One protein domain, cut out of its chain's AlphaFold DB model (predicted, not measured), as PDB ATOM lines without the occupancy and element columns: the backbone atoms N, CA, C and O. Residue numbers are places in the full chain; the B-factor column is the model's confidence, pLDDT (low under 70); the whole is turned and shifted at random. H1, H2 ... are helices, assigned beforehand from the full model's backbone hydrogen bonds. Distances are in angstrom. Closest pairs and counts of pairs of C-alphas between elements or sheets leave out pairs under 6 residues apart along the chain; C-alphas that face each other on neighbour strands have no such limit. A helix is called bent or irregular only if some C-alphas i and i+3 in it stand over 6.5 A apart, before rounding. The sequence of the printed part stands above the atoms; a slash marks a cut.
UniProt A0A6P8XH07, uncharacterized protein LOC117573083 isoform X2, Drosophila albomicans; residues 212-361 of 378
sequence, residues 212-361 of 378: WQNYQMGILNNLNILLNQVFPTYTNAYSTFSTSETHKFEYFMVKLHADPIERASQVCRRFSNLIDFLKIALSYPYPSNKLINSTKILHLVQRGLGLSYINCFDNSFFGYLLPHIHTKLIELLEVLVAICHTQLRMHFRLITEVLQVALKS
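This is residues 212 to 361 of the 378 residues of the protein "uncharacterized protein LOC117573083 isoform X2" of Drosophila albomicans (UniProt A0A6P8XH07). The longest helix, H5, folds back on itself: its arm H5a joins H1, H3 and H4 in an up-and-down bundle, each running against the one before it, and its arm H5b packs along H4. H1, H4 and H5b make one layer, H3 and H5a a second, and short H2 packs on H1. The printed part has 150 residues with five named helices, H1 to H5 in chain order, and no named strand: all helix. It is compact and rounded, with a radius of gyration of the C-alphas of 15.2 A and spans of 43 by 36 by 26 A.

Begin at H5, residues 315 to 361, one helix by its hydrogen bonds but bent: C-alphas 339 and 342 are 9.3 A apart, between arms H5a, 315 to 339, and H5b, 342 to 361. H5a touches H3, residues 260 to 283, the same way at a shallow tilt of 1 degrees; the closest C-alphas, of Ala 264 and Phe 318, are 6.1 A apart. H4, residues 294 to 305, forms a helical hairpin with H5a, closest at C-alphas 301 and 329, 5.5 A. H4 touches H5b, closest at C-alphas 302 and 354, 4.9 A. H1, residues 212 to 230, touches H3 at C-alphas 223 and 271, their closest, 6.1 A. H2, residues 247 to 252, touches H1, closest at C-alphas 249 and 218, 5.0 A. Every O i to N i+4 pair is within hydrogen-bond range in H1, H3 and H4, against 17 of 21 in H5a, 12 of 16 in H5b and 0 of 2 in H2, where 1 of 3 O i to N i+3 pairs is.

Find C-alpha 212 at (15.758, -0.324, 23.438), where H1 begins its 27.8 A. H3 spans 34.4 A, H5a 35.4 A and H5b 27.4 A, ending at C-alpha 361, (32.172, -15.797, 47.995).

The farthest C-alphas, of Ala 258 and Thr 342, are 45.6 A apart. The printed part has no cut; the link from H1 to H2 is long. Look for pLDDT under 70 at residues 233 to 250, 310 to 316 and 361.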
ATOM      1  N   TRP A 212      14.548   0.320  22.950       89.69
ATOM      2  CA  TRP A 212      15.758  -0.324  23.438       89.69
ATOM      3  C   TRP A 212      15.889  -0.249  24.958       89.69
ATOM      4  O   TRP A 212      16.058  -1.262  25.637       89.69
ATOM      5  N   GLN A 213      15.777   0.964  25.496       88.44
ATOM      6  CA  GLN A 213      15.902   1.216  26.923       88.44
ATOM      7  C   GLN A 213      14.809   0.494  27.717       88.44
ATOM      8  O   GLN A 213      15.103  -0.112  28.746       88.44
ATOM      9  N   ASN A 214      13.569   0.500  27.225       88.19
ATOM     10  CA  ASN A 214      12.457  -0.211  27.849       88.19
ATOM     11  C   ASN A 214      12.697  -1.724  27.861       88.19
ATOM     12  O   ASN A 214      12.410  -2.365  28.866       88.19
ATOM     13  N   TYR A 215      13.263  -2.290  26.793       91.12
ATOM     14  CA  TYR A 215      13.619  -3.707  26.741       91.12
ATOM     15  C   TYR A 215      14.722  -4.070  27.737       91.12
ATOM     16  O   TYR A 215      14.552  -5.005  28.521       91.12
ATOM     17  N   GLN A 216      15.811  -3.291  27.776       92.44
ATOM     18  CA  GLN A 216      16.874  -3.469  28.769       92.44
ATOM     19  C   GLN A 216      16.304  -3.397  30.194       92.44
ATOM     20  O   GLN A 216      16.575  -4.268  31.021       92.44
ATOM     21  N   MET A 217      15.509  -2.365  30.482       90.31
ATOM     22  CA  MET A 217      14.912  -2.169  31.800       90.31
ATOM     23  C   MET A 217      13.911  -3.267  32.157       90.31
ATOM     24  O   MET A 217      13.906  -3.728  33.294       90.31
ATOM     25  N   GLY A 218      13.124  -3.736  31.189       89.50
ATOM     26  CA  GLY A 218      12.203  -4.852  31.353       89.50
ATOM     27  C   GLY A 218      12.917  -6.131  31.783       89.50
ATOM     28  O   GLY A 218      12.504  -6.760  32.756       89.50
ATOM     29  N   ILE A 219      14.028  -6.484  31.126       93.12
ATOM     30  CA  ILE A 219      14.836  -7.646  31.525       93.12
ATOM     31  C   ILE A 219      15.420  -7.450  32.931       93.12
ATOM     32  O   ILE A 219      15.267  -8.325  33.782       93.12
ATOM     33  N   LEU A 220      16.043  -6.298  33.208       91.94
ATOM     34  CA  LEU A 220      16.660  -6.014  34.511       91.94
ATOM     35  C   LEU A 220      15.652  -6.049  35.667       91.94
ATOM     36  O   LEU A 220      15.965  -6.559  36.745       91.94
ATOM     37  N   ASN A 221      14.446  -5.527  35.453       87.88
ATOM     38  CA  ASN A 221      13.384  -5.555  36.453       87.88
ATOM     39  C   ASN A 221      12.944  -6.998  36.734       87.88
ATOM     40  O   ASN A 221      12.856  -7.387  37.893       87.88
ATOM     41  N   ASN A 222      12.749  -7.818  35.697       90.19
ATOM     42  CA  ASN A 222      12.363  -9.219  35.874       90.19
ATOM     43  C   ASN A 222      13.460 -10.056  36.546       90.19
ATOM     44  O   ASN A 222      13.154 -10.860  37.420       90.19
ATOM     45  N   LEU A 223      14.735  -9.817  36.224       91.88
ATOM     46  CA  LEU A 223      15.862 -10.437  36.932       91.88
ATOM     47  C   LEU A 223      15.845 -10.083  38.425       91.88
ATOM     48  O   LEU A 223      15.964 -10.967  39.268       91.88
ATOM     49  N   ASN A 224      15.626  -8.812  38.772       87.69
ATOM     50  CA  ASN A 224      15.511  -8.394  40.170       87.69
ATOM     51  C   ASN A 224      14.289  -8.993  40.877       87.69
ATOM     52  O   ASN A 224      14.398  -9.354  42.047       87.69
ATOM     53  N   ILE A 225      13.148  -9.111  40.192       86.56
ATOM     54  CA  ILE A 225      11.941  -9.743  40.739       86.56
ATOM     55  C   ILE A 225      12.207 -11.218  41.047       86.56
ATOM     56  O   ILE A 225      11.884 -11.661  42.146       86.56
ATOM     57  N   LEU A 226      12.853 -11.956  40.139       88.06
ATOM     58  CA  LEU A 226      13.238 -13.352  40.372       88.06
ATOM     59  C   LEU A 226      14.158 -13.484  41.590       88.06
ATOM     60  O   LEU A 226      13.941 -14.346  42.438       88.06
ATOM     61  N   LEU A 227      15.147 -12.592  41.721       85.88
ATOM     62  CA  LEU A 227      16.013 -12.571  42.900       85.88
ATOM     63  C   LEU A 227      15.237 -12.231  44.179       85.88
ATOM     64  O   LEU A 227      15.471 -12.870  45.195       85.88
ATOM     65  N   ASN A 228      14.300 -11.275  44.150       83.88
ATOM     66  CA  ASN A 228      13.461 -10.930  45.308       83.88
ATOM     67  C   ASN A 228      12.573 -12.103  45.747       83.88
ATOM     68  O   ASN A 228      12.390 -12.319  46.940       83.88
ATOM     69  N   GLN A 229      12.015 -12.845  44.787       81.12
ATOM     70  CA  GLN A 229      11.147 -13.990  45.061       81.12
ATOM     71  C   GLN A 229      11.898 -15.125  45.768       81.12
ATOM     72  O   GLN A 229      11.322 -15.803  46.614       81.12
ATOM     73  N   VAL A 230      13.178 -15.319  45.441       80.06
ATOM     74  CA  VAL A 230      14.015 -16.375  46.032       80.06
ATOM     75  C   VAL A 230      14.753 -15.908  47.293       80.06
ATOM     76  O   VAL A 230      14.960 -16.699  48.216       80.06
ATOM     77  N   PHE A 231      15.142 -14.631  47.341       78.50
ATOM     78  CA  PHE A 231      15.967 -14.015  48.386       78.50
ATOM     79  C   PHE A 231      15.280 -12.755  48.957       78.50
ATOM     80  O   PHE A 231      15.754 -11.629  48.747       78.50
ATOM     81  N   PRO A 232      14.170 -12.910  49.702       70.69
ATOM     82  CA  PRO A 232      13.366 -11.797  50.229       70.69
ATOM     83  C   PRO A 232      14.141 -10.916  51.219       70.69
ATOM     84  O   PRO A 232      13.931  -9.706  51.284       70.69
ATOM     85  N   THR A 233      15.069 -11.497  51.980       63.59
ATOM     86  CA  THR A 233      15.801 -10.824  53.060       63.59
ATOM     87  C   THR A 233      16.761  -9.767  52.509       63.59
ATOM     88  O   THR A 233      17.125  -8.825  53.205       63.59
ATOM     89  N   TYR A 234      17.125  -9.874  51.227       62.28
ATOM     90  CA  TYR A 234      18.022  -8.945  50.534       62.28
ATOM     91  C   TYR A 234      17.283  -7.777  49.846       62.28
ATOM     92  O   TYR A 234      17.904  -6.967  49.156       62.28
ATOM     93  N   THR A 235      15.958  -7.679  50.011       56.22
ATOM     94  CA  THR A 235      15.106  -6.695  49.312       56.22
ATOM     95  C   THR A 235      15.297  -5.260  49.831       56.22
ATOM     96  O   THR A 235      15.064  -4.304  49.095       56.22
ATOM     97  N   ASN A 236      15.797  -5.083  51.061       44.00
ATOM     98  CA  ASN A 236      15.746  -3.793  51.766       44.00
ATOM     99  C   ASN A 236      16.962  -2.864  51.579       44.00
ATOM    100  O   ASN A 236      16.909  -1.728  52.035       44.00
ATOM    101  N   ALA A 237      18.037  -3.288  50.903       45.66
ATOM    102  CA  ALA A 237      19.240  -2.452  50.743       45.66
ATOM    103  C   ALA A 237      19.349  -1.729  49.383       45.66
ATOM    104  O   ALA A 237      20.101  -0.767  49.261       45.66
ATOM    105  N   TYR A 238      18.604  -2.165  48.358       47.09
ATOM    106  CA  TYR A 238      18.771  -1.700  46.968       47.09
ATOM    107  C   TYR A 238      17.440  -1.385  46.263       47.09
ATOM    108  O   TYR A 238      17.333  -1.495  45.042       47.09
ATOM    109  N   SER A 239      16.413  -0.974  47.012       45.78
ATOM    110  CA  SER A 239      15.081  -0.595  46.508       45.78
ATOM    111  C   SER A 239      15.057   0.718  45.696       45.78
ATOM    112  O   SER A 239      14.066   1.441  45.681       45.78
ATOM    113  N   THR A 240      16.130   1.036  44.969       45.31
ATOM    114  CA  THR A 240      16.219   2.189  44.055       45.31
ATOM    115  C   THR A 240      15.648   1.911  42.663       45.31
ATOM    116  O   THR A 240      15.622   2.800  41.811       45.31
ATOM    117  N   PHE A 241      15.136   0.705  42.406       49.88
ATOM    118  CA  PHE A 241      14.326   0.435  41.219       49.88
ATOM    119  C   PHE A 241      12.896   0.916  41.478       49.88
ATOM    120  O   PHE A 241      12.007   0.116  41.762       49.88
ATOM    121  N   SER A 242      12.684   2.235  41.421       42.69
ATOM    122  CA  SER A 242      11.340   2.803  41.458       42.69
ATOM    123  C   SER A 242      10.495   2.160  40.357       42.69
ATOM    124  O   SER A 242      10.805   2.207  39.166       42.69
ATOM    125  N   THR A 243       9.418   1.517  40.783       45.69
ATOM    126  CA  THR A 243       8.427   0.801  39.976       45.69
ATOM    127  C   THR A 243       7.521   1.733  39.167       45.69
ATOM    128  O   THR A 243       6.498   1.283  38.662       45.69
ATOM    129  N   SER A 244       7.842   3.025  39.034       41.47
ATOM    130  CA  SER A 244       6.816   3.990  38.626       41.47
ATOM    131  C   SER A 244       6.470   3.963  37.141       41.47
ATOM    132  O   SER A 244       5.397   4.430  36.794       41.47
ATOM    133  N   GLU A 245       7.286   3.387  36.256       42.38
ATOM    134  CA  GLU A 245       6.932   3.288  34.836       42.38
ATOM    135  C   GLU A 245       7.627   2.084  34.194       42.38
ATOM    136  O   GLU A 245       8.819   2.157  33.923       42.38
ATOM    137  N   THR A 246       6.927   0.960  33.975       46.03
ATOM    138  CA  THR A 246       7.091   0.048  32.806       46.03
ATOM    139  C   THR A 246       6.332  -1.279  32.986       46.03
ATOM    140  O   THR A 246       6.914  -2.359  33.011       46.03
ATOM    141  N   HIS A 247       4.995  -1.239  32.948       50.12
ATOM    142  CA  HIS A 247       4.138  -2.430  32.749       50.12
ATOM    143  C   HIS A 247       4.364  -3.144  31.392       50.12
ATOM    144  O   HIS A 247       3.738  -4.152  31.079       50.12
ATOM    145  N   LYS A 248       5.270  -2.641  30.542       56.31
ATOM    146  CA  LYS A 248       5.471  -3.104  29.160       56.31
ATOM    147  C   LYS A 248       6.209  -4.444  29.032       56.31
ATOM    148  O   LYS A 248       6.305  -4.936  27.914       56.31
ATOM    149  N   PHE A 249       6.724  -5.023  30.121       64.12
ATOM    150  CA  PHE A 249       7.518  -6.267  30.112       64.12
ATOM    151  C   PHE A 249       7.121  -7.261  31.219       64.12
ATOM    152  O   PHE A 249       7.927  -8.090  31.640       64.12
ATOM    153  N   GLU A 250       5.868  -7.217  31.677       65.44
ATOM    154  CA  GLU A 250       5.336  -8.179  32.660       65.44
ATOM    155  C   GLU A 250       5.305  -9.623  32.137       65.44
ATOM    156  O   GLU A 250       5.226 -10.570  32.908       65.44
ATOM    157  N   TYR A 251       5.442  -9.829  30.828       71.38
ATOM    158  CA  TYR A 251       5.442 -11.158  30.218       71.38
ATOM    159  C   TYR A 251       6.645 -12.043  30.565       71.38
ATOM    160  O   TYR A 251       6.608 -13.245  30.309       71.38
ATOM    161  N   PHE A 252       7.714 -11.486  31.134       80.94
ATOM    162  CA  PHE A 252       8.808 -12.297  31.670       80.94
ATOM    163  C   PHE A 252       8.532 -12.802  33.092       80.94
ATOM    164  O   PHE A 252       9.279 -13.670  33.554       80.94
ATOM    165  N   MET A 253       7.464 -12.323  33.750       74.88
ATOM    166  CA  MET A 253       7.077 -12.793  35.075       74.88
ATOM    167  C   MET A 253       6.765 -14.286  35.047       74.88
ATOM    168  O   MET A 253       6.130 -14.808  34.128       74.88
ATOM    169  N   VAL A 254       7.214 -14.968  36.093       75.75
ATOM    170  CA  VAL A 254       7.035 -16.403  36.262       75.75
ATOM    171  C   VAL A 254       5.996 -16.666  37.346       75.75
ATOM    172  O   VAL A 254       6.033 -16.072  38.425       75.75
ATOM    173  N   LYS A 255       5.061 -17.577  37.062       80.44
ATOM    174  CA  LYS A 255       4.279 -18.231  38.110       80.44
ATOM    175  C   LYS A 255       5.114 -19.393  38.624       80.44
ATOM    176  O   LYS A 255       5.374 -20.333  37.878       80.44
ATOM    177  N   LEU A 256       5.569 -19.270  39.863       82.38
ATOM    178  CA  LEU A 256       6.458 -20.241  40.482       82.38
ATOM    179  C   LEU A 256       5.746 -21.569  40.721       82.38
ATOM    180  O   LEU A 256       4.593 -21.598  41.157       82.38
ATOM    181  N   HIS A 257       6.461 -22.662  40.466       84.88
ATOM    182  CA  HIS A 257       5.974 -23.999  40.768       84.88
ATOM    183  C   HIS A 257       5.787 -24.208  42.284       84.88
ATOM    184  O   HIS A 257       6.489 -23.610  43.111       84.88
ATOM    185  N   ALA A 258       4.824 -25.054  42.664       84.56
ATOM    186  CA  ALA A 258       4.575 -25.379  44.070       84.56
ATOM    187  C   ALA A 258       5.712 -26.229  44.657       84.56
ATOM    188  O   ALA A 258       6.149 -25.967  45.775       84.56
ATOM    189  N   ASP A 259       6.210 -27.191  43.876       86.62
ATOM    190  CA  ASP A 259       7.348 -28.030  44.250       86.62
ATOM    191  C   ASP A 259       8.653 -27.202  44.353       86.62
ATOM    192  O   ASP A 259       8.977 -26.487  43.399       86.62
ATOM    193  N   PRO A 260       9.403 -27.280  45.472       82.94
ATOM    194  CA  PRO A 260      10.622 -26.493  45.682       82.94
ATOM    195  C   PRO A 260      11.749 -26.768  44.679       82.94
ATOM    196  O   PRO A 260      12.472 -25.844  44.305       82.94
ATOM    197  N   ILE A 261      11.908 -28.015  44.222       85.38
ATOM    198  CA  ILE A 261      12.980 -28.404  43.295       85.38
ATOM    199  C   ILE A 261      12.673 -27.850  41.907       85.38
ATOM    200  O   ILE A 261      13.512 -27.178  41.298       85.38
ATOM    201  N   GLU A 262      11.448 -28.068  41.431       87.44
ATOM    202  CA  GLU A 262      10.979 -27.526  40.157       87.44
ATOM    203  C   GLU A 262      10.982 -26.000  40.165       87.44
ATOM    204  O   GLU A 262      11.416 -25.376  39.196       87.44
ATOM    205  N   ARG A 263      10.587 -25.377  41.281       86.94
ATOM    206  CA  ARG A 263      10.671 -23.925  41.466       86.94
ATOM    207  C   ARG A 263      12.108 -23.431  41.348       86.94
ATOM    208  O   ARG A 263      12.359 -22.476  40.613       86.94
ATOM    209  N   ALA A 264      13.048 -24.069  42.044       85.62
ATOM    210  CA  ALA A 264      14.449 -23.669  42.022       85.62
ATOM    211  C   ALA A 264      15.062 -23.807  40.624       85.62
ATOM    212  O   ALA A 264      15.682 -22.870  40.109       85.62
ATOM    213  N   SER A 265      14.802 -24.940  39.967       88.38
ATOM    214  CA  SER A 265      15.186 -25.196  38.579       88.38
ATOM    215  C   SER A 265      14.583 -24.168  37.618       88.38
ATOM    216  O   SER A 265      15.291 -23.611  36.778       88.38
ATOM    217  N   GLN A 266      13.287 -23.870  37.742       90.12
ATOM    218  CA  GLN A 266      12.595 -22.892  36.903       90.12
ATOM    219  C   GLN A 266      13.192 -21.494  37.066       90.12
ATOM    220  O   GLN A 266      13.505 -20.855  36.063       90.12
ATOM    221  N   VAL A 267      13.408 -21.024  38.299       89.38
ATOM    222  CA  VAL A 267      14.006 -19.701  38.533       89.38
ATOM    223  C   VAL A 267      15.424 -19.634  37.982       89.38
ATOM    224  O   VAL A 267      15.761 -18.666  37.306       89.38
ATOM    225  N   CYS A 268      16.249 -20.657  38.218       90.50
ATOM    226  CA  CYS A 268      17.618 -20.684  37.712       90.50
ATOM    227  C   CYS A 268      17.659 -20.664  36.173       90.50
ATOM    228  O   CYS A 268      18.405 -19.870  35.592       90.50
ATOM    229  N   ARG A 269      16.811 -21.462  35.505       92.88
ATOM    230  CA  ARG A 269      16.671 -21.465  34.037       92.88
ATOM    231  C   ARG A 269      16.207 -20.110  33.511       92.88
ATOM    232  O   ARG A 269      16.877 -19.521  32.667       92.88
ATOM    233  N   ARG A 270      15.107 -19.585  34.057       93.50
ATOM    234  CA  ARG A 270      14.531 -18.282  33.702       93.50
ATOM    235  C   ARG A 270      15.559 -17.163  33.852       93.50
ATOM    236  O   ARG A 270      15.736 -16.360  32.940       93.50
ATOM    237  N   PHE A 271      16.256 -17.127  34.987       94.38
ATOM    238  CA  PHE A 271      17.294 -16.143  35.272       94.38
ATOM    239  C   PHE A 271      18.432 -16.229  34.251       94.38
ATOM    240  O   PHE A 271      18.784 -15.225  33.636       94.38
ATOM    241  N   SER A 272      18.957 -17.431  34.017       95.75
ATOM    242  CA  SER A 272      20.063 -17.663  33.082       95.75
ATOM    243  C   SER A 272      19.695 -17.259  31.654       95.75
ATOM    244  O   SER A 272      20.447 -16.533  31.007       95.75
ATOM    245  N   ASN A 273      18.497 -17.633  31.199       97.06
ATOM    246  CA  ASN A 273      18.009 -17.299  29.864       97.06
ATOM    247  C   ASN A 273      17.822 -15.784  29.691       97.06
ATOM    248  O   ASN A 273      18.212 -15.231  28.665       97.06
ATOM    249  N   LEU A 274      17.295 -15.082  30.700       96.69
ATOM    250  CA  LEU A 274      17.169 -13.621  30.669       96.69
ATOM    251  C   LEU A 274      18.532 -12.909  30.673       96.69
ATOM    252  O   LEU A 274      18.688 -11.897  29.987       96.69
ATOM    253  N   ILE A 275      19.528 -13.437  31.394       97.88
ATOM    254  CA  ILE A 275      20.910 -12.941  31.321       97.88
ATOM    255  C   ILE A 275      21.471 -13.123  29.907       97.88
ATOM    256  O   ILE A 275      22.033 -12.179  29.349       97.88
ATOM    257  N   ASP A 276      21.280 -14.290  29.290       98.00
ATOM    258  CA  ASP A 276      21.733 -14.543  27.920       98.00
ATOM    259  C   ASP A 276      21.008 -13.646  26.902       98.00
ATOM    260  O   ASP A 276      21.643 -13.103  25.995       98.00
ATOM    261  N   PHE A 277      19.713 -13.377  27.094       97.38
ATOM    262  CA  PHE A 277      18.979 -12.411  26.272       97.38
ATOM    263  C   PHE A 277      19.551 -11.001  26.416       97.38
ATOM    264  O   PHE A 277      19.705 -10.311  25.409       97.38
ATOM    265  N   LEU A 278      19.915 -10.578  27.633       97.38
ATOM    266  CA  LEU A 278      20.566  -9.289  27.865       97.38
ATOM    267  C   LEU A 278      21.963  -9.235  27.231       97.38
ATOM    268  O   LEU A 278      22.296  -8.238  26.598       97.38
ATOM    269  N   LYS A 279      22.766 -10.300  27.324       98.00
ATOM    270  CA  LYS A 279      24.080 -10.387  26.661       98.00
ATOM    271  C   LYS A 279      23.957 -10.248  25.142       98.00
ATOM    272  O   LYS A 279      24.680  -9.454  24.534       98.00
ATOM    273  N   ILE A 280      23.014 -10.971  24.533       97.12
ATOM    274  CA  ILE A 280      22.711 -10.880  23.094       97.12
ATOM    275  C   ILE A 280      22.280  -9.460  22.747       97.12
ATOM    276  O   ILE A 280      22.805  -8.861  21.811       97.12
ATOM    277  N   ALA A 281      21.364  -8.903  23.538       95.38
ATOM    278  CA  ALA A 281      20.879  -7.549  23.385       95.38
ATOM    279  C   ALA A 281      22.048  -6.545  23.396       95.38
ATOM    280  O   ALA A 281      22.193  -5.751  22.469       95.38
ATOM    281  N   LEU A 282      22.936  -6.601  24.384       95.75
ATOM    282  CA  LEU A 282      24.087  -5.704  24.468       95.75
ATOM    283  C   LEU A 282      25.029  -5.868  23.263       95.75
ATOM    284  O   LEU A 282      25.446  -4.860  22.690       95.75
ATOM    285  N   SER A 283      25.281  -7.100  22.817       95.25
ATOM    286  CA  SER A 283      26.308  -7.411  21.809       95.25
ATOM    287  C   SER A 283      25.873  -7.182  20.355       95.25
ATOM    288  O   SER A 283      26.674  -6.753  19.531       95.25
ATOM    289  N   TYR A 284      24.613  -7.456  20.002       92.88
ATOM    290  CA  TYR A 284      24.180  -7.493  18.594       92.88
ATOM    291  C   TYR A 284      23.801  -6.118  18.039       92.88
ATOM    292  O   TYR A 284      23.223  -5.324  18.769       92.88
ATOM    293  N   PRO A 285      24.022  -5.819  16.748       88.31
ATOM    294  CA  PRO A 285      23.669  -4.523  16.170       88.31
ATOM    295  C   PRO A 285      22.210  -4.106  16.420       88.31
ATOM    296  O   PRO A 285      21.292  -4.929  16.379       88.31
ATOM    297  N   TYR A 286      22.003  -2.808  16.647       86.81
ATOM    298  CA  TYR A 286      20.688  -2.181  16.780       86.81
ATOM    299  C   TYR A 286      20.639  -0.934  15.879       86.81
ATOM    300  O   TYR A 286      21.679  -0.290  15.736       86.81
ATOM    301  N   PRO A 287      19.494  -0.591  15.255       83.56
ATOM    302  CA  PRO A 287      19.428   0.499  14.272       83.56
ATOM    303  C   PRO A 287      19.847   1.872  14.814       83.56
ATOM    304  O   PRO A 287      20.415   2.679  14.085       83.56
ATOM    305  N   SER A 288      19.613   2.119  16.103       83.50
ATOM    306  CA  SER A 288      20.001   3.347  16.795       83.50
ATOM    307  C   SER A 288      21.050   3.097  17.881       83.50
ATOM    308  O   SER A 288      21.232   1.980  18.370       83.50
ATOM    309  N   ASN A 289      21.744   4.166  18.290       84.56
ATOM    310  CA  ASN A 289      22.706   4.105  19.393       84.56
ATOM    311  C   ASN A 289      22.038   3.589  20.671       84.56
ATOM    312  O   ASN A 289      21.078   4.183  21.168       84.56
ATOM    313  N   LYS A 290      22.596   2.517  21.230       89.25
ATOM    314  CA  LYS A 290      22.116   1.903  22.465       89.25
ATOM    315  C   LYS A 290      22.468   2.764  23.672       89.25
ATOM    316  O   LYS A 290      23.641   2.981  23.965       89.25
ATOM    317  N   LEU A 291      21.455   3.186  24.418       88.25
ATOM    318  CA  LEU A 291      21.634   3.804  25.729       88.25
ATOM    319  C   LEU A 291      21.794   2.711  26.791       88.25
ATOM    320  O   LEU A 291      20.823   2.292  27.415       88.25
ATOM    321  N   ILE A 292      23.022   2.217  26.959       91.75
ATOM    322  CA  ILE A 292      23.329   1.160  27.928       91.75
ATOM    323  C   ILE A 292      23.366   1.754  29.338       91.75
ATOM    324  O   ILE A 292      24.235   2.558  29.668       91.75
ATOM    325  N   ASN A 293      22.446   1.322  30.202       90.88
ATOM    326  CA  ASN A 293      22.490   1.666  31.626       90.88
ATOM    327  C   ASN A 293      23.480   0.772  32.402       90.88
ATOM    328  O   ASN A 293      23.077  -0.177  33.081       90.88
ATOM    329  N   SER A 294      24.777   1.068  32.283       92.00
ATOM    330  CA  SER A 294      25.856   0.298  32.919       92.00
ATOM    331  C   SER A 294      25.730   0.249  34.441       92.00
ATOM    332  O   SER A 294      25.919  -0.812  35.028       92.00
ATOM    333  N   THR A 295      25.328   1.350  35.083       90.69
ATOM    334  CA  THR A 295      25.130   1.417  36.541       90.69
ATOM    335  C   THR A 295      24.123   0.376  37.028       90.69
ATOM    336  O   THR A 295      24.411  -0.377  37.954       90.69
ATOM    337  N   LYS A 296      22.951   0.281  36.384       90.25
ATOM    338  CA  LYS A 296      21.918  -0.689  36.783       90.25
ATOM    339  C   LYS A 296      22.341  -2.137  36.539       90.25
ATOM    340  O   LYS A 296      22.018  -2.995  37.355       90.25
ATOM    341  N   ILE A 297      23.071  -2.405  35.454       94.31
ATOM    342  CA  ILE A 297      23.624  -3.741  35.187       94.31
ATOM    343  C   ILE A 297      24.645  -4.113  36.269       94.31
ATOM    344  O   ILE A 297      24.556  -5.188  36.852       94.31
ATOM    345  N   LEU A 298      25.576  -3.212  36.585       92.50
ATOM    346  CA  LEU A 298      26.600  -3.448  37.600       92.50
ATOM    347  C   LEU A 298      26.001  -3.640  38.999       92.50
ATOM    348  O   LEU A 298      26.452  -4.518  39.725       92.50
ATOM    349  N   HIS A 299      24.951  -2.897  39.364       90.06
ATOM    350  CA  HIS A 299      24.235  -3.134  40.621       90.06
ATOM    351  C   HIS A 299      23.543  -4.495  40.663       90.06
ATOM    352  O   HIS A 299      23.580  -5.150  41.701       90.06
ATOM    353  N   LEU A 300      22.942  -4.951  39.556       92.38
ATOM    354  CA  LEU A 300      22.390  -6.306  39.482       92.38
ATOM    355  C   LEU A 300      23.489  -7.357  39.703       92.38
ATOM    356  O   LEU A 300      23.285  -8.290  40.475       92.38
ATOM    357  N   VAL A 301      24.649  -7.189  39.059       93.25
ATOM    358  CA  VAL A 301      25.804  -8.088  39.212       93.25
ATOM    359  C   VAL A 301      26.313  -8.086  40.654       93.25
ATOM    360  O   VAL A 301      26.425  -9.149  41.257       93.25
ATOM    361  N   GLN A 302      26.550  -6.910  41.237       89.25
ATOM    362  CA  GLN A 302      26.988  -6.761  42.627       89.25
ATOM    363  C   GLN A 302      26.013  -7.429  43.594       89.25
ATOM    364  O   GLN A 302      26.419  -8.204  44.459       89.25
ATOM    365  N   ARG A 303      24.721  -7.145  43.423       87.00
ATOM    366  CA  ARG A 303      23.654  -7.711  44.238       87.00
ATOM    367  C   ARG A 303      23.636  -9.228  44.130       87.00
ATOM    368  O   ARG A 303      23.609  -9.897  45.154       87.00
ATOM    369  N   GLY A 304      23.626  -9.751  42.907       89.12
ATOM    370  CA  GLY A 304      23.501 -11.177  42.653       89.12
ATOM    371  C   GLY A 304      24.707 -11.981  43.139       89.12
ATOM    372  O   GLY A 304      24.515 -13.058  43.682       89.12
ATOM    373  N   LEU A 305      25.924 -11.439  43.031       88.25
ATOM    374  CA  LEU A 305      27.138 -12.064  43.577       88.25
ATOM    375  C   LEU A 305      27.232 -11.973  45.106       88.25
ATOM    376  O   LEU A 305      27.940 -12.761  45.726       88.25
ATOM    377  N   GLY A 306      26.546 -10.998  45.709       84.06
ATOM    378  CA  GLY A 306      26.434 -10.847  47.160       84.06
ATOM    379  C   GLY A 306      25.400 -11.775  47.797       84.06
ATOM    380  O   GLY A 306      25.248 -11.769  49.020       84.06
ATOM    381  N   LEU A 307      24.677 -12.561  46.995       83.56
ATOM    382  CA  LEU A 307      23.716 -13.529  47.504       83.56
ATOM    383  C   LEU A 307      24.438 -14.688  48.199       83.56
ATOM    384  O   LEU A 307      25.523 -15.116  47.813       83.56
ATOM    385  N   SER A 308      23.797 -15.209  49.241       75.12
ATOM    386  CA  SER A 308      24.264 -16.361  50.006       75.12
ATOM    387  C   SER A 308      23.115 -17.340  50.191       75.12
ATOM    388  O   SER A 308      21.970 -16.929  50.396       75.12
ATOM    389  N   TYR A 309      23.431 -18.637  50.161       71.06
ATOM    390  CA  TYR A 309      22.465 -19.717  50.370       71.06
ATOM    391  C   TYR A 309      21.836 -19.695  51.767       71.06
ATOM    392  O   TYR A 309      20.829 -20.350  51.967       71.06
ATOM    393  N   ILE A 310      22.406 -18.953  52.724       65.69
ATOM    394  CA  ILE A 310      21.872 -18.805  54.088       65.69
ATOM    395  C   ILE A 310      20.557 -17.999  54.091       65.69
ATOM    396  O   ILE A 310      19.731 -18.155  54.986       65.69
ATOM    397  N   ASN A 311      20.345 -17.154  53.076       61.72
ATOM    398  CA  ASN A 311      19.241 -16.193  53.003       61.72
ATOM    399  C   ASN A 311      18.139 -16.595  51.998       61.72
ATOM    400  O   ASN A 311      17.403 -15.723  51.529       61.72
ATOM    401  N   CYS A 312      18.055 -17.871  51.611       65.69
ATOM    402  CA  CYS A 312      17.072 -18.367  50.647       65.69
ATOM    403  C   CYS A 312      15.841 -18.968  51.357       65.69
ATOM    404  O   CYS A 312      15.915 -19.438  52.488       65.69
ATOM    405  N   PHE A 313      14.672 -18.966  50.713       61.16
ATOM    406  CA  PHE A 313      13.516 -19.708  51.243       61.16
ATOM    407  C   PHE A 313      13.686 -21.234  51.119       61.16
ATOM    408  O   PHE A 313      13.224 -21.970  51.984       61.16
ATOM    409  N   ASP A 314      14.398 -21.698  50.084       62.44
ATOM    410  CA  ASP A 314      14.590 -23.113  49.730       62.44
ATOM    411  C   ASP A 314      16.100 -23.471  49.781       62.44
ATOM    412  O   ASP A 314      16.713 -23.900  48.795       62.44
ATOM    413  N   ASN A 315      16.710 -23.219  50.951       61.97
ATOM    414  CA  ASN A 315      18.161 -23.190  51.221       61.97
ATOM    415  C   ASN A 315      18.976 -24.364  50.653       61.97
ATOM    416  O   ASN A 315      20.101 -24.164  50.195       61.97
ATOM    417  N   SER A 316      18.438 -25.584  50.672       66.31
ATOM    418  CA  SER A 316      19.167 -26.782  50.245       66.31
ATOM    419  C   SER A 316      19.352 -26.867  48.729       66.31
ATOM    420  O   SER A 316      20.420 -27.271  48.285       66.31
ATOM    421  N   PHE A 317      18.366 -26.465  47.921       71.12
ATOM    422  CA  PHE A 317      18.422 -26.633  46.460       71.12
ATOM    423  C   PHE A 317      19.022 -25.421  45.750       71.12
ATOM    424  O   PHE A 317      19.824 -25.572  44.826       71.12
ATOM    425  N   PHE A 318      18.709 -24.209  46.214       71.69
ATOM    426  CA  PHE A 318      19.310 -23.001  45.649       71.69
ATOM    427  C   PHE A 318      20.793 -22.868  45.969       71.69
ATOM    428  O   PHE A 318      21.514 -22.277  45.167       71.69
ATOM    429  N   GLY A 319      21.274 -23.464  47.066       71.62
ATOM    430  CA  GLY A 319      22.707 -23.537  47.352       71.62
ATOM    431  C   GLY A 319      23.512 -24.146  46.197       71.62
ATOM    432  O   GLY A 319      24.570 -23.625  45.856       71.62
ATOM    433  N   TYR A 320      22.973 -25.170  45.524       75.69
ATOM    434  CA  TYR A 320      23.622 -25.806  44.369       75.69
ATOM    435  C   TYR A 320      23.497 -25.003  43.068       75.69
ATOM    436  O   TYR A 320      24.356 -25.105  42.195       75.69
ATOM    437  N   LEU A 321      22.440 -24.199  42.923       83.06
ATOM    438  CA  LEU A 321      22.173 -23.414  41.710       83.06
ATOM    439  C   LEU A 321      22.804 -22.015  41.752       83.06
ATOM    440  O   LEU A 321      23.003 -21.386  40.711       83.06
ATOM    441  N   LEU A 322      23.152 -21.524  42.941       85.94
ATOM    442  CA  LEU A 322      23.734 -20.201  43.141       85.94
ATOM    443  C   LEU A 322      25.085 -20.006  42.421       85.94
ATOM    444  O   LEU A 322      25.249 -18.969  41.776       85.94
ATOM    445  N   PRO A 323      26.022 -20.979  42.405       86.81
ATOM    446  CA  PRO A 323      27.239 -20.871  41.598       86.81
ATOM    447  C   PRO A 323      26.961 -20.664  40.102       86.81
ATOM    448  O   PRO A 323      27.673 -19.912  39.431       86.81
ATOM    449  N   HIS A 324      25.897 -21.277  39.573       89.06
ATOM    450  CA  HIS A 324      25.496 -21.084  38.180       89.06
ATOM    451  C   HIS A 324      24.986 -19.656  37.932       89.06
ATOM    452  O   HIS A 324      25.398 -19.009  36.969       89.06
ATOM    453  N   ILE A 325      24.164 -19.126  38.843       90.38
ATOM    454  CA  ILE A 325      23.707 -17.726  38.819       90.38
ATOM    455  C   ILE A 325      24.905 -16.765  38.851       90.38
ATOM    456  O   ILE A 325      24.975 -15.841  38.040       90.38
ATOM    457  N   HIS A 326      25.874 -17.000  39.742       90.50
ATOM    458  CA  HIS A 326      27.098 -16.200  39.826       90.50
ATOM    459  C   HIS A 326      27.900 -16.241  38.521       90.50
ATOM    460  O   HIS A 326      28.324 -15.195  38.034       90.50
ATOM    461  N   THR A 327      28.046 -17.424  37.919       92.12
ATOM    462  CA  THR A 327      28.732 -17.593  36.628       92.12
ATOM    463  C   THR A 327      28.070 -16.739  35.546       92.12
ATOM    464  O   THR A 327      28.740 -15.945  34.892       92.12
ATOM    465  N   LYS A 328      26.738 -16.802  35.423       95.69
ATOM    466  CA  LYS A 328      25.981 -15.995  34.453       95.69
ATOM    467  C   LYS A 328      26.143 -14.488  34.674       95.69
ATOM    468  O   LYS A 328      26.250 -13.731  33.711       95.69
ATOM    469  N   LEU A 329      26.202 -14.035  35.925       95.75
ATOM    470  CA  LEU A 329      26.445 -12.624  36.252       95.75
ATOM    471  C   LEU A 329      27.865 -12.165  35.894       95.75
ATOM    472  O   LEU A 329      28.040 -11.032  35.446       95.75
ATOM    473  N   ILE A 330      28.864 -13.034  36.056       94.50
ATOM    474  CA  ILE A 330      30.248 -12.756  35.651       94.50
ATOM    475  C   ILE A 330      30.356 -12.702  34.121       94.50
ATOM    476  O   ILE A 330      30.935 -11.754  33.599       94.50
ATOM    477  N   GLU A 331      29.724 -13.630  33.393       96.25
ATOM    478  CA  GLU A 331      29.632 -13.568  31.924       96.25
ATOM    479  C   GLU A 331      28.972 -12.257  31.449       96.25
ATOM    480  O   GLU A 331      29.382 -11.658  30.455       96.25
ATOM    481  N   LEU A 332      27.941 -11.777  32.156       97.62
ATOM    482  CA  LEU A 332      27.310 -10.491  31.850       97.62
ATOM    483  C   LEU A 332      28.262  -9.311  32.089       97.62
ATOM    484  O   LEU A 332      28.279  -8.375  31.286       97.62
ATOM    485  N   LEU A 333      29.042  -9.343  33.173       95.69
ATOM    486  CA  LEU A 333      30.065  -8.333  33.450       95.69
ATOM    487  C   LEU A 333      31.130  -8.310  32.349       95.69
ATOM    488  O   LEU A 333      31.483  -7.232  31.876       95.69
ATOM    489  N   GLU A 334      31.600  -9.480  31.921       95.31
ATOM    490  CA  GLU A 334      32.556  -9.623  30.821       95.31
ATOM    491  C   GLU A 334      32.022  -8.973  29.539       95.31
ATOM    492  O   GLU A 334      32.684  -8.110  28.961       95.31
ATOM    493  N   VAL A 335      30.786  -9.299  29.144       97.06
ATOM    494  CA  VAL A 335      30.128  -8.703  27.969       97.06
ATOM    495  C   VAL A 335      29.992  -7.183  28.111       97.06
ATOM    496  O   VAL A 335      30.260  -6.446  27.161       97.06
ATOM    497  N   LEU A 336      29.617  -6.682  29.292       95.44
ATOM    498  CA  LEU A 336      29.510  -5.243  29.538       95.44
ATOM    499  C   LEU A 336      30.867  -4.540  29.376       95.44
ATOM    500  O   LEU A 336      30.938  -3.491  28.735       95.44
ATOM    501  N   VAL A 337      31.939  -5.116  29.926       94.00
ATOM    502  CA  VAL A 337      33.309  -4.593  29.798       94.00
ATOM    503  C   VAL A 337      33.770  -4.606  28.345       94.00
ATOM    504  O   VAL A 337      34.314  -3.605  27.870       94.00
ATOM    505  N   ALA A 338      33.493  -5.693  27.626       94.19
ATOM    506  CA  ALA A 338      33.841  -5.843  26.221       94.19
ATOM    507  C   ALA A 338      33.119  -4.840  25.308       94.19
ATOM    508  O   ALA A 338      33.663  -4.485  24.275       94.19
ATOM    509  N   ILE A 339      31.920  -4.371  25.667       93.62
ATOM    510  CA  ILE A 339      31.140  -3.441  24.832       93.62
ATOM    511  C   ILE A 339      31.383  -1.983  25.218       93.62
ATOM    512  O   ILE A 339      31.497  -1.112  24.357       93.62
ATOM    513  N   CYS A 340      31.421  -1.684  26.516       90.94
ATOM    514  CA  CYS A 340      31.528  -0.308  26.994       90.94
ATOM    515  C   CYS A 340      32.982   0.178  27.108       90.94
ATOM    516  O   CYS A 340      33.205   1.388  27.157       90.94
ATOM    517  N   HIS A 341      33.969  -0.725  27.135       90.38
ATOM    518  CA  HIS A 341      35.397  -0.401  27.178       90.38
ATOM    519  C   HIS A 341      35.726   0.725  28.185       90.38
ATOM    520  O   HIS A 341      35.369   0.668  29.364       90.38
ATOM    521  N   THR A 342      36.390   1.791  27.725       90.00
ATOM    522  CA  THR A 342      36.832   2.931  28.538       90.00
ATOM    523  C   THR A 342      35.688   3.745  29.140       90.00
ATOM    524  O   THR A 342      35.923   4.457  30.115       90.00
ATOM    525  N   GLN A 343      34.453   3.608  28.644       87.75
ATOM    526  CA  GLN A 343      33.285   4.286  29.219       87.75
ATOM    527  C   GLN A 343      32.972   3.783  30.635       87.75
ATOM    528  O   GLN A 343      32.389   4.505  31.440       87.75
ATOM    529  N   LEU A 344      33.421   2.573  30.990       90.12
ATOM    530  CA  LEU A 344      33.266   2.039  32.345       90.12
ATOM    531  C   LEU A 344      34.265   2.601  33.359       90.12
ATOM    532  O   LEU A 344      34.138   2.296  34.543       90.12
ATOM    533  N   ARG A 345      35.229   3.443  32.951       88.00
ATOM    534  CA  ARG A 345      36.194   4.054  33.884       88.00
ATOM    535  C   ARG A 345      35.498   4.797  35.023       88.00
ATOM    536  O   ARG A 345      35.933   4.688  36.163       88.00
ATOM    537  N   MET A 346      34.378   5.465  34.746       88.06
ATOM    538  CA  MET A 346      33.583   6.163  35.769       88.06
ATOM    539  C   MET A 346      32.958   5.211  36.805       88.06
ATOM    540  O   MET A 346      32.578   5.641  37.890       88.06
ATOM    541  N   HIS A 347      32.888   3.913  36.500       88.06
ATOM    542  CA  HIS A 347      32.323   2.867  37.350       88.06
ATOM    543  C   HIS A 347      33.386   1.956  37.988       88.06
ATOM    544  O   HIS A 347      33.034   0.919  38.549       88.06
ATOM    545  N   PHE A 348      34.676   2.321  37.947       87.81
ATOM    546  CA  PHE A 348      35.767   1.454  38.420       87.81
ATOM    547  C   PHE A 348      35.589   0.977  39.871       87.81
ATOM    548  O   PHE A 348      35.904  -0.171  40.182       87.81
ATOM    549  N   ARG A 349      35.057   1.836  40.755       89.00
ATOM    550  CA  ARG A 349      34.793   1.489  42.162       89.00
ATOM    551  C   ARG A 349      33.795   0.345  42.264       89.00
ATOM    552  O   ARG A 349      34.092  -0.662  42.890       89.00
ATOM    553  N   LEU A 350      32.676   0.465  41.555       87.56
ATOM    554  CA  LEU A 350      31.617  -0.539  41.539       87.56
ATOM    555  C   LEU A 350      32.107  -1.867  40.942       87.56
ATOM    556  O   LEU A 350      31.799  -2.930  41.466       87.56
ATOM    557  N   ILE A 351      32.927  -1.815  39.889       88.00
ATOM    558  CA  ILE A 351      33.550  -3.013  39.305       88.00
ATOM    559  C   ILE A 351      34.507  -3.673  40.307       88.00
ATOM    560  O   ILE A 351      34.496  -4.889  40.471       88.00
ATOM    561  N   THR A 352      35.310  -2.881  41.017       88.31
ATOM    562  CA  THR A 352      36.230  -3.400  42.039       88.31
ATOM    563  C   THR A 352      35.463  -4.030  43.202       88.31
ATOM    564  O   THR A 352      35.826  -5.110  43.656       88.31
ATOM    565  N   GLU A 353      34.373  -3.406  43.652       86.88
ATOM    566  CA  GLU A 353      33.477  -3.966  44.669       86.88
ATOM    567  C   GLU A 353      32.861  -5.291  44.214       86.88
ATOM    568  O   GLU A 353      32.860  -6.256  44.973       86.88
ATOM    569  N   VAL A 354      32.390  -5.367  42.967       85.75
ATOM    570  CA  VAL A 354      31.884  -6.603  42.352       85.75
ATOM    571  C   VAL A 354      32.931  -7.718  42.410       85.75
ATOM    572  O   VAL A 354      32.627  -8.824  42.858       85.75
ATOM    573  N   LEU A 355      34.175  -7.427  42.020       86.00
ATOM    574  CA  LEU A 355      35.273  -8.396  42.071       86.00
ATOM    575  C   LEU A 355      35.603  -8.807  43.512       86.00
ATOM    576  O   LEU A 355      35.811  -9.986  43.785       86.00
ATOM    577  N   GLN A 356      35.600  -7.865  44.456       85.62
ATOM    578  CA  GLN A 356      35.797  -8.169  45.874       85.62
ATOM    579  C   GLN A 356      34.690  -9.070  46.429       85.62
ATOM    580  O   GLN A 356      34.981  -9.971  47.214       85.62
ATOM    581  N   VAL A 357      33.432  -8.841  46.044       82.56
ATOM    582  CA  VAL A 357      32.297  -9.686  46.436       82.56
ATOM    583  C   VAL A 357      32.457 -11.094  45.861       82.56
ATOM    584  O   VAL A 357      32.344 -12.061  46.613       82.56
ATOM    585  N   ALA A 358      32.819 -11.218  44.580       80.62
ATOM    586  CA  ALA A 358      33.089 -12.509  43.948       80.62
ATOM    587  C   ALA A 358      34.243 -13.272  44.628       80.62
ATOM    588  O   ALA A 358      34.151 -14.471  44.854       80.62
ATOM    589  N   LEU A 359      35.321 -12.585  45.015       80.81
ATOM    590  CA  LEU A 359      36.442 -13.201  45.738       80.81
ATOM    591  C   LEU A 359      36.096 -13.559  47.190       80.81
ATOM    592  O   LEU A 359      36.661 -14.487  47.759       80.81
ATOM    593  N   LYS A 360      35.187 -12.821  47.833       77.56
ATOM    594  CA  LYS A 360      34.713 -13.172  49.178       77.56
ATOM    595  C   LYS A 360      33.850 -14.426  49.150       77.56
ATOM    596  O   LYS A 360      33.957 -15.222  50.076       77.56
ATOM    597  N   SER A 361      33.039 -14.621  48.111       67.69
ATOM    598  CA  SER A 361      32.172 -15.797  47.995       67.69
ATOM    599  C   SER A 361      32.925 -17.096  47.680       67.69
ATOM    600  O   SER A 361      32.370 -18.172  47.884       67.69
TER     601      SER A 361